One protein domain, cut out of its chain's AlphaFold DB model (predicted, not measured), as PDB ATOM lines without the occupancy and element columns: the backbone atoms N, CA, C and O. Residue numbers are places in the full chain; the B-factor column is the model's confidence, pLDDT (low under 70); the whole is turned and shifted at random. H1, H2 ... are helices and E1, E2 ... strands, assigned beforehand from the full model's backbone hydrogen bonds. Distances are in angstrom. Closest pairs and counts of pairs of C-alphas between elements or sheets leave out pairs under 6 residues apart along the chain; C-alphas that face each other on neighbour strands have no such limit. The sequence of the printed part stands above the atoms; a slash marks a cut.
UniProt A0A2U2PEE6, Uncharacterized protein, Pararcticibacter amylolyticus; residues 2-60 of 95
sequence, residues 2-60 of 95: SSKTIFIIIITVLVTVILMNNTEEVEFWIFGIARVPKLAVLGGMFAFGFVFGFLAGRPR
ATOM      1  N   SER A   2     -19.108   7.168 -10.836       91.69
ATOM      2  CA  SER A   2     -20.574   7.093 -10.882       91.69
ATOM      3  C   SER A   2     -21.018   6.747 -12.305       91.69
ATOM      4  O   SER A   2     -20.364   7.165 -13.264       91.69
ATOM      5  N   SER A   3     -22.152   6.060 -12.467       94.12
ATOM      6  CA  SER A   3     -22.778   5.843 -13.781       94.12
ATOM      7  C   SER A   3     -22.986   7.160 -14.536       94.12
ATOM      8  O   SER A   3     -22.839   7.207 -15.752       94.12
ATOM      9  N   LYS A   4     -23.224   8.259 -13.803       94.44
ATOM     10  CA  LYS A   4     -23.307   9.619 -14.357       94.44
ATOM     11  C   LYS A   4     -22.001  10.042 -15.032       94.44
ATOM     12  O   LYS A   4     -22.028  10.592 -16.123       94.44
ATOM     13  N   THR A   5     -20.857   9.757 -14.410       96.81
ATOM     14  CA  THR A   5     -19.537  10.096 -14.959       96.81
ATOM     15  C   THR A   5     -19.254   9.309 -16.234       96.81
ATOM     16  O   THR A   5     -18.829   9.891 -17.224       96.81
ATOM     17  N   ILE A   6     -19.540   8.004 -16.234       95.69
ATOM     18  CA  ILE A   6     -19.351   7.140 -17.409       95.69
ATOM     19  C   ILE A   6     -20.234   7.619 -18.569       95.69
ATOM     20  O   ILE A   6     -19.753   7.763 -19.688       95.69
ATOM     21  N   PHE A   7     -21.499   7.945 -18.289       96.50
ATOM     22  CA  PHE A   7     -22.427   8.492 -19.277       96.50
ATOM     23  C   PHE A   7     -21.932   9.813 -19.884       96.50
ATOM     24  O   PHE A   7     -21.916   9.959 -21.106       96.50
ATOM     25  N   ILE A   8     -21.462  10.747 -19.047       96.62
ATOM     26  CA  ILE A   8     -20.893  12.020 -19.510       96.62
ATOM     27  C   ILE A   8     -19.672  11.777 -20.404       96.62
ATOM     28  O   ILE A   8     -19.562  12.403 -21.457       96.62
ATOM     29  N   ILE A   9     -18.777  10.858 -20.029       96.44
ATOM     30  CA  ILE A   9     -17.589  10.525 -20.828       96.44
ATOM     31  C   ILE A   9     -17.995   9.970 -22.196       96.44
ATOM     32  O   ILE A   9     -17.483  10.442 -23.208       96.44
ATOM     33  N   ILE A  10     -18.937   9.023 -22.245       97.06
ATOM     34  CA  ILE A  10     -19.414   8.433 -23.506       97.06
ATOM     35  C   ILE A  10     -19.981   9.519 -24.422       97.06
ATOM     36  O   ILE A  10     -19.572   9.612 -25.577       97.06
ATOM     37  N   ILE A  11     -20.869  10.375 -23.903       97.38
ATOM     38  CA  ILE A  11     -21.423  11.494 -24.675       97.38
ATOM     39  C   ILE A  11     -20.311  12.418 -25.165       97.38
ATOM     40  O   ILE A  11     -20.301  12.786 -26.335       97.38
ATOM     41  N   THR A  12     -19.363  12.771 -24.297       96.19
ATOM     42  CA  THR A  12     -18.264  13.679 -24.645       96.19
ATOM     43  C   THR A  12     -17.425  13.117 -25.788       96.19
ATOM     44  O   THR A  12     -17.149  13.833 -26.749       96.19
ATOM     45  N   VAL A  13     -17.061  11.833 -25.731       96.69
ATOM     46  CA  VAL A  13     -16.306  11.168 -26.804       96.69
ATOM     47  C   VAL A  13     -17.111  11.166 -28.103       96.69
ATOM     48  O   VAL A  13     -16.579  11.524 -29.149       96.69
ATOM     49  N   LEU A  14     -18.400  10.831 -28.042       95.94
ATOM     50  CA  LEU A  14     -19.270  10.735 -29.216       95.94
ATOM     51  C   LEU A  14     -19.464  12.103 -29.891       95.94
ATOM     52  O   LEU A  14     -19.299  12.224 -31.104       95.94
ATOM     53  N   VAL A  15     -19.711  13.152 -29.102       92.06
ATOM     54  CA  VAL A  15     -19.753  14.544 -29.575       92.06
ATOM     55  C   VAL A  15     -18.416  14.930 -30.202       92.06
ATOM     56  O   VAL A  15     -18.396  15.448 -31.314       92.06
ATOM     57  N   THR A  16     -17.297  14.631 -29.538       90.25
ATOM     58  CA  THR A  16     -15.958  14.962 -30.052       90.25
ATOM     59  C   THR A  16     -15.701  14.307 -31.408       90.25
ATOM     60  O   THR A  16     -15.221  14.976 -32.317       90.25
ATOM     61  N   VAL A  17     -16.071  13.034 -31.579       91.88
ATOM     62  CA  VAL A  17     -15.932  12.318 -32.855       91.88
ATOM     63  C   VAL A  17     -16.803  12.944 -33.944       91.88
ATOM     64  O   VAL A  17     -16.310  13.172 -35.044       91.88
ATOM     65  N   ILE A  18     -18.071  13.260 -33.654       87.88
ATOM     66  CA  ILE A  18     -18.969  13.910 -34.624       87.88
ATOM     67  C   ILE A  18     -18.393  15.257 -35.071       87.88
ATOM     68  O   ILE A  18     -18.368  15.542 -36.266       87.88
ATOM     69  N   LEU A  19     -17.908  16.063 -34.124       85.38
ATOM     70  CA  LEU A  19     -17.264  17.338 -34.424       85.38
ATOM     71  C   LEU A  19     -16.014  17.114 -35.284       85.38
ATOM     72  O   LEU A  19     -15.895  17.697 -36.353       85.38
ATOM     73  N   MET A  20     -15.107  16.222 -34.884       83.19
ATOM     74  CA  MET A  20     -13.888  15.950 -35.654       83.19
ATOM     75  C   MET A  20     -14.161  15.409 -37.059       83.19
ATOM     76  O   MET A  20     -13.346  15.634 -37.942       83.19
ATOM     77  N   ASN A  21     -15.279  14.717 -37.277       86.44
ATOM     78  CA  ASN A  21     -15.638  14.179 -38.587       86.44
ATOM     79  C   ASN A  21     -16.380  15.197 -39.476       86.44
ATOM     80  O   ASN A  21     -16.572  14.962 -40.666       86.44
ATOM     81  N   ASN A  22     -16.806  16.336 -38.924       84.94
ATOM     82  CA  ASN A  22     -17.438  17.421 -39.670       84.94
ATOM     83  C   ASN A  22     -16.394  18.479 -40.076       84.94
ATOM     84  O   ASN A  22     -16.402  19.619 -39.616       84.94
ATOM     85  N   THR A  23     -15.469  18.090 -40.953       80.06
ATOM     86  CA  THR A  23     -14.345  18.924 -41.419       80.06
ATOM     87  C   THR A  23     -14.684  19.783 -42.632       80.06
ATOM     88  O   THR A  23     -13.828  20.041 -43.472       80.06
ATOM     89  N   GLU A  24     -15.928  20.242 -42.758       88.25
ATOM     90  CA  GLU A  24     -16.281  21.107 -43.879       88.25
ATOM     91  C   GLU A  24     -15.497  22.424 -43.787       88.25
ATOM     92  O   GLU A  24     -15.529  23.120 -42.767       88.25
ATOM     93  N   GLU A  25     -14.769  22.746 -44.850       89.56
ATOM     94  CA  GLU A  25     -13.880  23.901 -44.899       89.56
ATOM     95  C   GLU A  25     -14.603  25.127 -45.461       89.56
ATOM     96  O   GLU A  25     -15.521  25.033 -46.277       89.56
ATOM     97  N   VAL A  26     -14.171  26.303 -45.021       87.62
ATOM     98  CA  VAL A  26     -14.520  27.583 -45.630       87.62
ATOM     99  C   VAL A  26     -13.237  28.347 -45.941       87.62
ATOM    100  O   VAL A  26     -12.237  28.231 -45.226       87.62
ATOM    101  N   GLU A  27     -13.256  29.103 -47.033       88.56
ATOM    102  CA  GLU A  27     -12.127  29.928 -47.446       88.56
ATOM    103  C   GLU A  27     -12.157  31.266 -46.704       88.56
ATOM    104  O   GLU A  27     -13.103  32.049 -46.811       88.56
ATOM    105  N   PHE A  28     -11.099  31.530 -45.944       86.69
ATOM    106  CA  PHE A  28     -10.820  32.841 -45.377       86.69
ATOM    107  C   PHE A  28      -9.858  33.580 -46.285       86.69
ATOM    108  O   PHE A  28      -8.898  32.988 -46.755       86.69
ATOM    109  N   TRP A  29     -10.102  34.873 -46.492       86.19
ATOM    110  CA  TRP A  29      -9.237  35.770 -47.273       86.19
ATOM    111  C   TRP A  29      -8.306  36.628 -46.392       86.19
ATOM    112  O   TRP A  29      -7.283  37.127 -46.855       86.19
ATOM    113  N   ILE A  30      -8.624  36.767 -45.100       81.69
ATOM    114  CA  ILE A  30      -7.980  37.712 -44.165       81.69
ATOM    115  C   ILE A  30      -6.480  37.415 -43.946       81.69
ATOM    116  O   ILE A  30      -5.725  38.323 -43.610       81.69
ATOM    117  N   PHE A  31      -6.029  36.179 -44.191       80.44
ATOM    118  CA  PHE A  31      -4.624  35.758 -44.068       80.44
ATOM    119  C   PHE A  31      -4.089  35.090 -45.354       80.44
ATOM    120  O   PHE A  31      -3.261  34.185 -45.288       80.44
ATOM    121  N   GLY A  32      -4.569  35.515 -46.530       82.88
ATOM    122  CA  GLY A  32      -4.408  34.764 -47.788       82.88
ATOM    123  C   GLY A  32      -5.512  33.717 -47.952       82.88
ATOM    124  O   GLY A  32      -6.370  33.640 -47.084       82.88
ATOM    125  N   ILE A  33      -5.526  32.940 -49.047       82.94
ATOM    126  CA  ILE A  33      -6.538  31.888 -49.286       82.94
ATOM    127  C   ILE A  33      -6.260  30.717 -48.335       82.94
ATOM    128  O   ILE A  33      -5.511  29.796 -48.660       82.94
ATOM    129  N   ALA A  34      -6.828  30.782 -47.134       87.88
ATOM    130  CA  ALA A  34      -6.678  29.762 -46.105       87.88
ATOM    131  C   ALA A  34      -7.979  28.972 -45.969       87.88
ATOM    132  O   ALA A  34      -9.044  29.546 -45.732       87.88
ATOM    133  N   ARG A  35      -7.891  27.647 -46.093       90.00
ATOM    134  CA  ARG A  35      -9.016  26.748 -45.842       90.00
ATOM    135  C   ARG A  35      -9.032  26.370 -44.375       90.00
ATOM    136  O   ARG A  35      -8.067  25.809 -43.864       90.00
ATOM    137  N   VAL A  36     -10.110  26.732 -43.693       89.25
ATOM    138  CA  VAL A  36     -10.261  26.490 -42.258       89.25
ATOM    139  C   VAL A  36     -11.575  25.748 -42.025       89.25
ATOM    140  O   VAL A  36     -12.593  26.138 -42.603       89.25
ATOM    141  N   PRO A  37     -11.603  24.708 -41.174       90.19
ATOM    142  CA  PRO A  37     -12.840  24.018 -40.832       90.19
ATOM    143  C   PRO A  37     -13.847  24.982 -40.199       90.19
ATOM    144  O   PRO A  37     -13.502  25.699 -39.255       90.19
ATOM    145  N   LYS A  38     -15.109  24.964 -40.640       88.19
ATOM    146  CA  LYS A  38     -16.188  25.809 -40.086       88.19
ATOM    147  C   LYS A  38     -16.315  25.670 -38.567       88.19
ATOM    148  O   LYS A  38     -16.588  26.646 -37.871       88.19
ATOM    149  N   LEU A  39     -16.055  24.477 -38.035       89.81
ATOM    150  CA  LEU A  39     -16.036  24.232 -36.594       89.81
ATOM    151  C   LEU A  39     -14.947  25.016 -35.858       89.81
ATOM    152  O   LEU A  39     -15.210  25.538 -34.777       89.81
ATOM    153  N   ALA A  40     -13.746  25.132 -36.431       87.56
ATOM    154  CA  ALA A  40     -12.665  25.908 -35.829       87.56
ATOM    155  C   ALA A  40     -13.022  27.400 -35.784       87.56
ATOM    156  O   ALA A  40     -12.757  28.077 -34.792       87.56
ATOM    157  N   VAL A  41     -13.704  27.889 -36.820       89.62
ATOM    158  CA  VAL A  41     -14.235  29.257 -36.879       89.62
ATOM    159  C   VAL A  41     -15.270  29.478 -35.787       89.62
ATOM    160  O   VAL A  41     -15.157  30.433 -35.024       89.62
ATOM    161  N   LEU A  42     -16.257  28.583 -35.687       90.81
ATOM    162  CA  LEU A  42     -17.330  28.678 -34.701       90.81
ATOM    163  C   LEU A  42     -16.775  28.618 -33.271       90.81
ATOM    164  O   LEU A  42     -17.140  29.445 -32.438       90.81
ATOM    165  N   GLY A  43     -15.852  27.689 -33.007       91.69
ATOM    166  CA  GLY A  43     -15.159  27.574 -31.725       91.69
ATOM    167  C   GLY A  43     -14.339  28.820 -31.390       91.69
ATOM    168  O   GLY A  43     -14.422  29.327 -30.273       91.69
ATOM    169  N   GLY A  44     -13.614  29.370 -32.369       93.75
ATOM    170  CA  GLY A  44     -12.885  30.629 -32.226       93.75
ATOM    171  C   GLY A  44     -13.814  31.799 -31.897       93.75
ATOM    172  O   GLY A  44     -13.580  32.516 -30.928       93.75
ATOM    173  N   MET A  45     -14.911  31.958 -32.641       94.06
ATOM    174  CA  MET A  45     -15.928  32.985 -32.388       94.06
ATOM    175  C   MET A  45     -16.542  32.858 -30.994       94.06
ATOM    176  O   MET A  45     -16.721  33.867 -30.314       94.06
ATOM    177  N   PHE A  46     -16.833  31.634 -30.550       95.38
ATOM    178  CA  PHE A  46     -17.368  31.387 -29.215       95.38
ATOM    179  C   PHE A  46     -16.352  31.756 -28.127       95.38
ATOM    180  O   PHE A  46     -16.707  32.415 -27.153       95.38
ATOM    181  N   ALA A  47     -15.077  31.406 -28.318       96.19
ATOM    182  CA  ALA A  47     -14.000  31.778 -27.406       96.19
ATOM    183  C   ALA A  47     -13.812  33.302 -27.335       96.19
ATOM    184  O   ALA A  47     -13.780  33.864 -26.241       96.19
ATOM    185  N   PHE A  48     -13.757  33.993 -28.480       97.00
ATOM    186  CA  PHE A  48     -13.688  35.457 -28.514       97.00
ATOM    187  C   PHE A  48     -14.909  36.088 -27.844       97.00
ATOM    188  O   PHE A  48     -14.753  36.960 -26.994       97.00
ATOM    189  N   GLY A  49     -16.113  35.614 -28.168       96.75
ATOM    190  CA  GLY A  49     -17.356  36.066 -27.548       96.75
ATOM    191  C   GLY A  49     -17.361  35.872 -26.033       96.75
ATOM    192  O   GLY A  49     -17.771  36.773 -25.309       96.75
ATOM    193  N   PHE A  50     -16.835  34.750 -25.537       96.62
ATOM    194  CA  PHE A  50     -16.676  34.508 -24.105       96.62
ATOM    195  C   PHE A  50     -15.694  35.493 -23.463       96.62
ATOM    196  O   PHE A  50     -16.016  36.082 -22.434       96.62
ATOM    197  N   VAL A  51     -14.528  35.730 -24.075       96.69
ATOM    198  CA  VAL A  51     -13.539  36.692 -23.560       96.69
ATOM    199  C   VAL A  51     -14.115  38.108 -23.536       96.69
ATOM    200  O   VAL A  51     -14.061  38.771 -22.502       96.69
ATOM    201  N   PHE A  52     -14.704  38.572 -24.640       96.31
ATOM    202  CA  PHE A  52     -15.314  39.901 -24.713       96.31
ATOM    203  C   PHE A  52     -16.520  40.029 -23.785       96.31
ATOM    204  O   PHE A  52     -16.645  41.036 -23.094       96.31
ATOM    205  N   GLY A  53     -17.373  39.008 -23.721       95.25
ATOM    206  CA  GLY A  53     -18.521  38.955 -22.820       95.25
ATOM    207  C   GLY A  53     -18.098  39.001 -21.355       95.25
ATOM    208  O   GLY A  53     -18.663  39.766 -20.577       95.25
ATOM    209  N   PHE A  54     -17.046  38.270 -20.982       94.44
ATOM    210  CA  PHE A  54     -16.464  38.329 -19.644       94.44
ATOM    211  C   PHE A  54     -15.890  39.716 -19.333       94.44
ATOM    212  O   PHE A  54     -16.116  40.260 -18.250       94.44
ATOM    213  N   LEU A  55     -15.171  40.320 -20.282       93.19
ATOM    214  CA  LEU A  55     -14.543  41.625 -20.091       93.19
ATOM    215  C   LEU A  55     -15.576  42.761 -20.004       93.19
ATOM    216  O   LEU A  55     -15.432  43.651 -19.166       93.19
ATOM    217  N   ALA A  56     -16.624  42.713 -20.829       92.75
ATOM    218  CA  ALA A  56     -17.731  43.668 -20.829       92.75
ATOM    219  C   ALA A  56     -18.665  43.478 -19.625       92.75
ATOM    220  O   ALA A  56     -19.120  44.455 -19.034       92.75
ATOM    221  N   GLY A  57     -18.920  42.227 -19.235       89.06
ATOM    222  CA  GLY A  57     -19.749  41.873 -18.086       89.06
ATOM    223  C   GLY A  57     -19.069  42.103 -16.737       89.06
ATOM    224  O   GLY A  57     -19.736  42.035 -15.707       89.06
ATOM    225  N   ARG A  58     -17.758  42.393 -16.708       85.44
ATOM    226  CA  ARG A  58     -17.025  42.642 -15.464       85.44
ATOM    227  C   ARG A  58     -17.567  43.908 -14.781       85.44
ATOM    228  O   ARG A  58     -17.346  45.010 -15.295       85.44
ATOM    229  N   PRO A  59     -18.205  43.803 -13.598       81.38
ATOM    230  CA  PRO A  59     -18.721  44.970 -12.898       81.38
ATOM    231  C   PRO A  59     -17.557  45.895 -12.537       81.38
ATOM    232  O   PRO A  59     -16.621  45.521 -11.822       81.38
ATOM    233  N   ARG A  60     -17.591  47.124 -13.062       76.75
ATOM    234  CA  ARG A  60     -16.617  48.154 -12.701       76.75
ATOM    235  C   ARG A  60     -16.883  48.554 -11.253       76.75
ATOM    236  O   ARG A  60     -17.973  49.026 -10.937       76.75
TER     237      ARG A  60
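Overview. This is residues 2 to 60 of the 95 residues of an uncharacterized protein of Pararcticibacter amylolyticus (UniProt A0A2U2PEE6). A small hairpin of two strands, E1 and E2, sits at the corner of a wide V whose two arms are the long helices H1 and H2. The end of H1 comes near the beginning of H2 at this corner, and residues 2 to 18 and 42 to 60 stick out free. The printed part has 59 residues with two named helices and two named strands, in the order H1, E1, E2, H2; the sheet, E1 - E2, is antiparallel and the class is mostly helix. The whole is extended, with a radius of gyration of the C-alphas of 16.5 A, and flat, spanning 47 by 41 by 9 A.

Along the chain. Strand E1 is residues 25 to 28, 9.5 A from first to last C-alpha, and E2 is residues 34 to 37, 9.9 A. H2, residues 38 to 57, is 27.5 A long and ends at C-alpha 57 (-19.749, 41.873, -18.086). H1, residues 3 to 21, is 27.1 A long and begins at C-alpha 3 (-22.778, 5.843, -13.781).

Arrangement. E1 and E2 form an antiparallel hairpin, their directions 141 degrees apart. N 26 and O 36 are within hydrogen-bond range at 2.9 A, as are N 34 and O 28 at 3.0 A. The closest C-alphas of E1 and H2 are those of Glu 25 and Lys 38, 5.7 A apart. H1 and H2 are close but not clearly touching: their closest C-alphas, of Leu 19 and Leu 39, are 7.3 A apart. They run opposite ways at a steep tilt of 60 degrees. H1 and E2 are apart. In H1 and H2 every O i to N i+4 pair is within hydrogen-bond range.

Size, cuts and confidence. The two C-alphas farthest apart, of Ser 2 and Gly 32, are 48.9 A apart. The printed part has no cut, and its three links are tight. Mean pLDDT of the printed part is 90.7, and no printed residue is under 70.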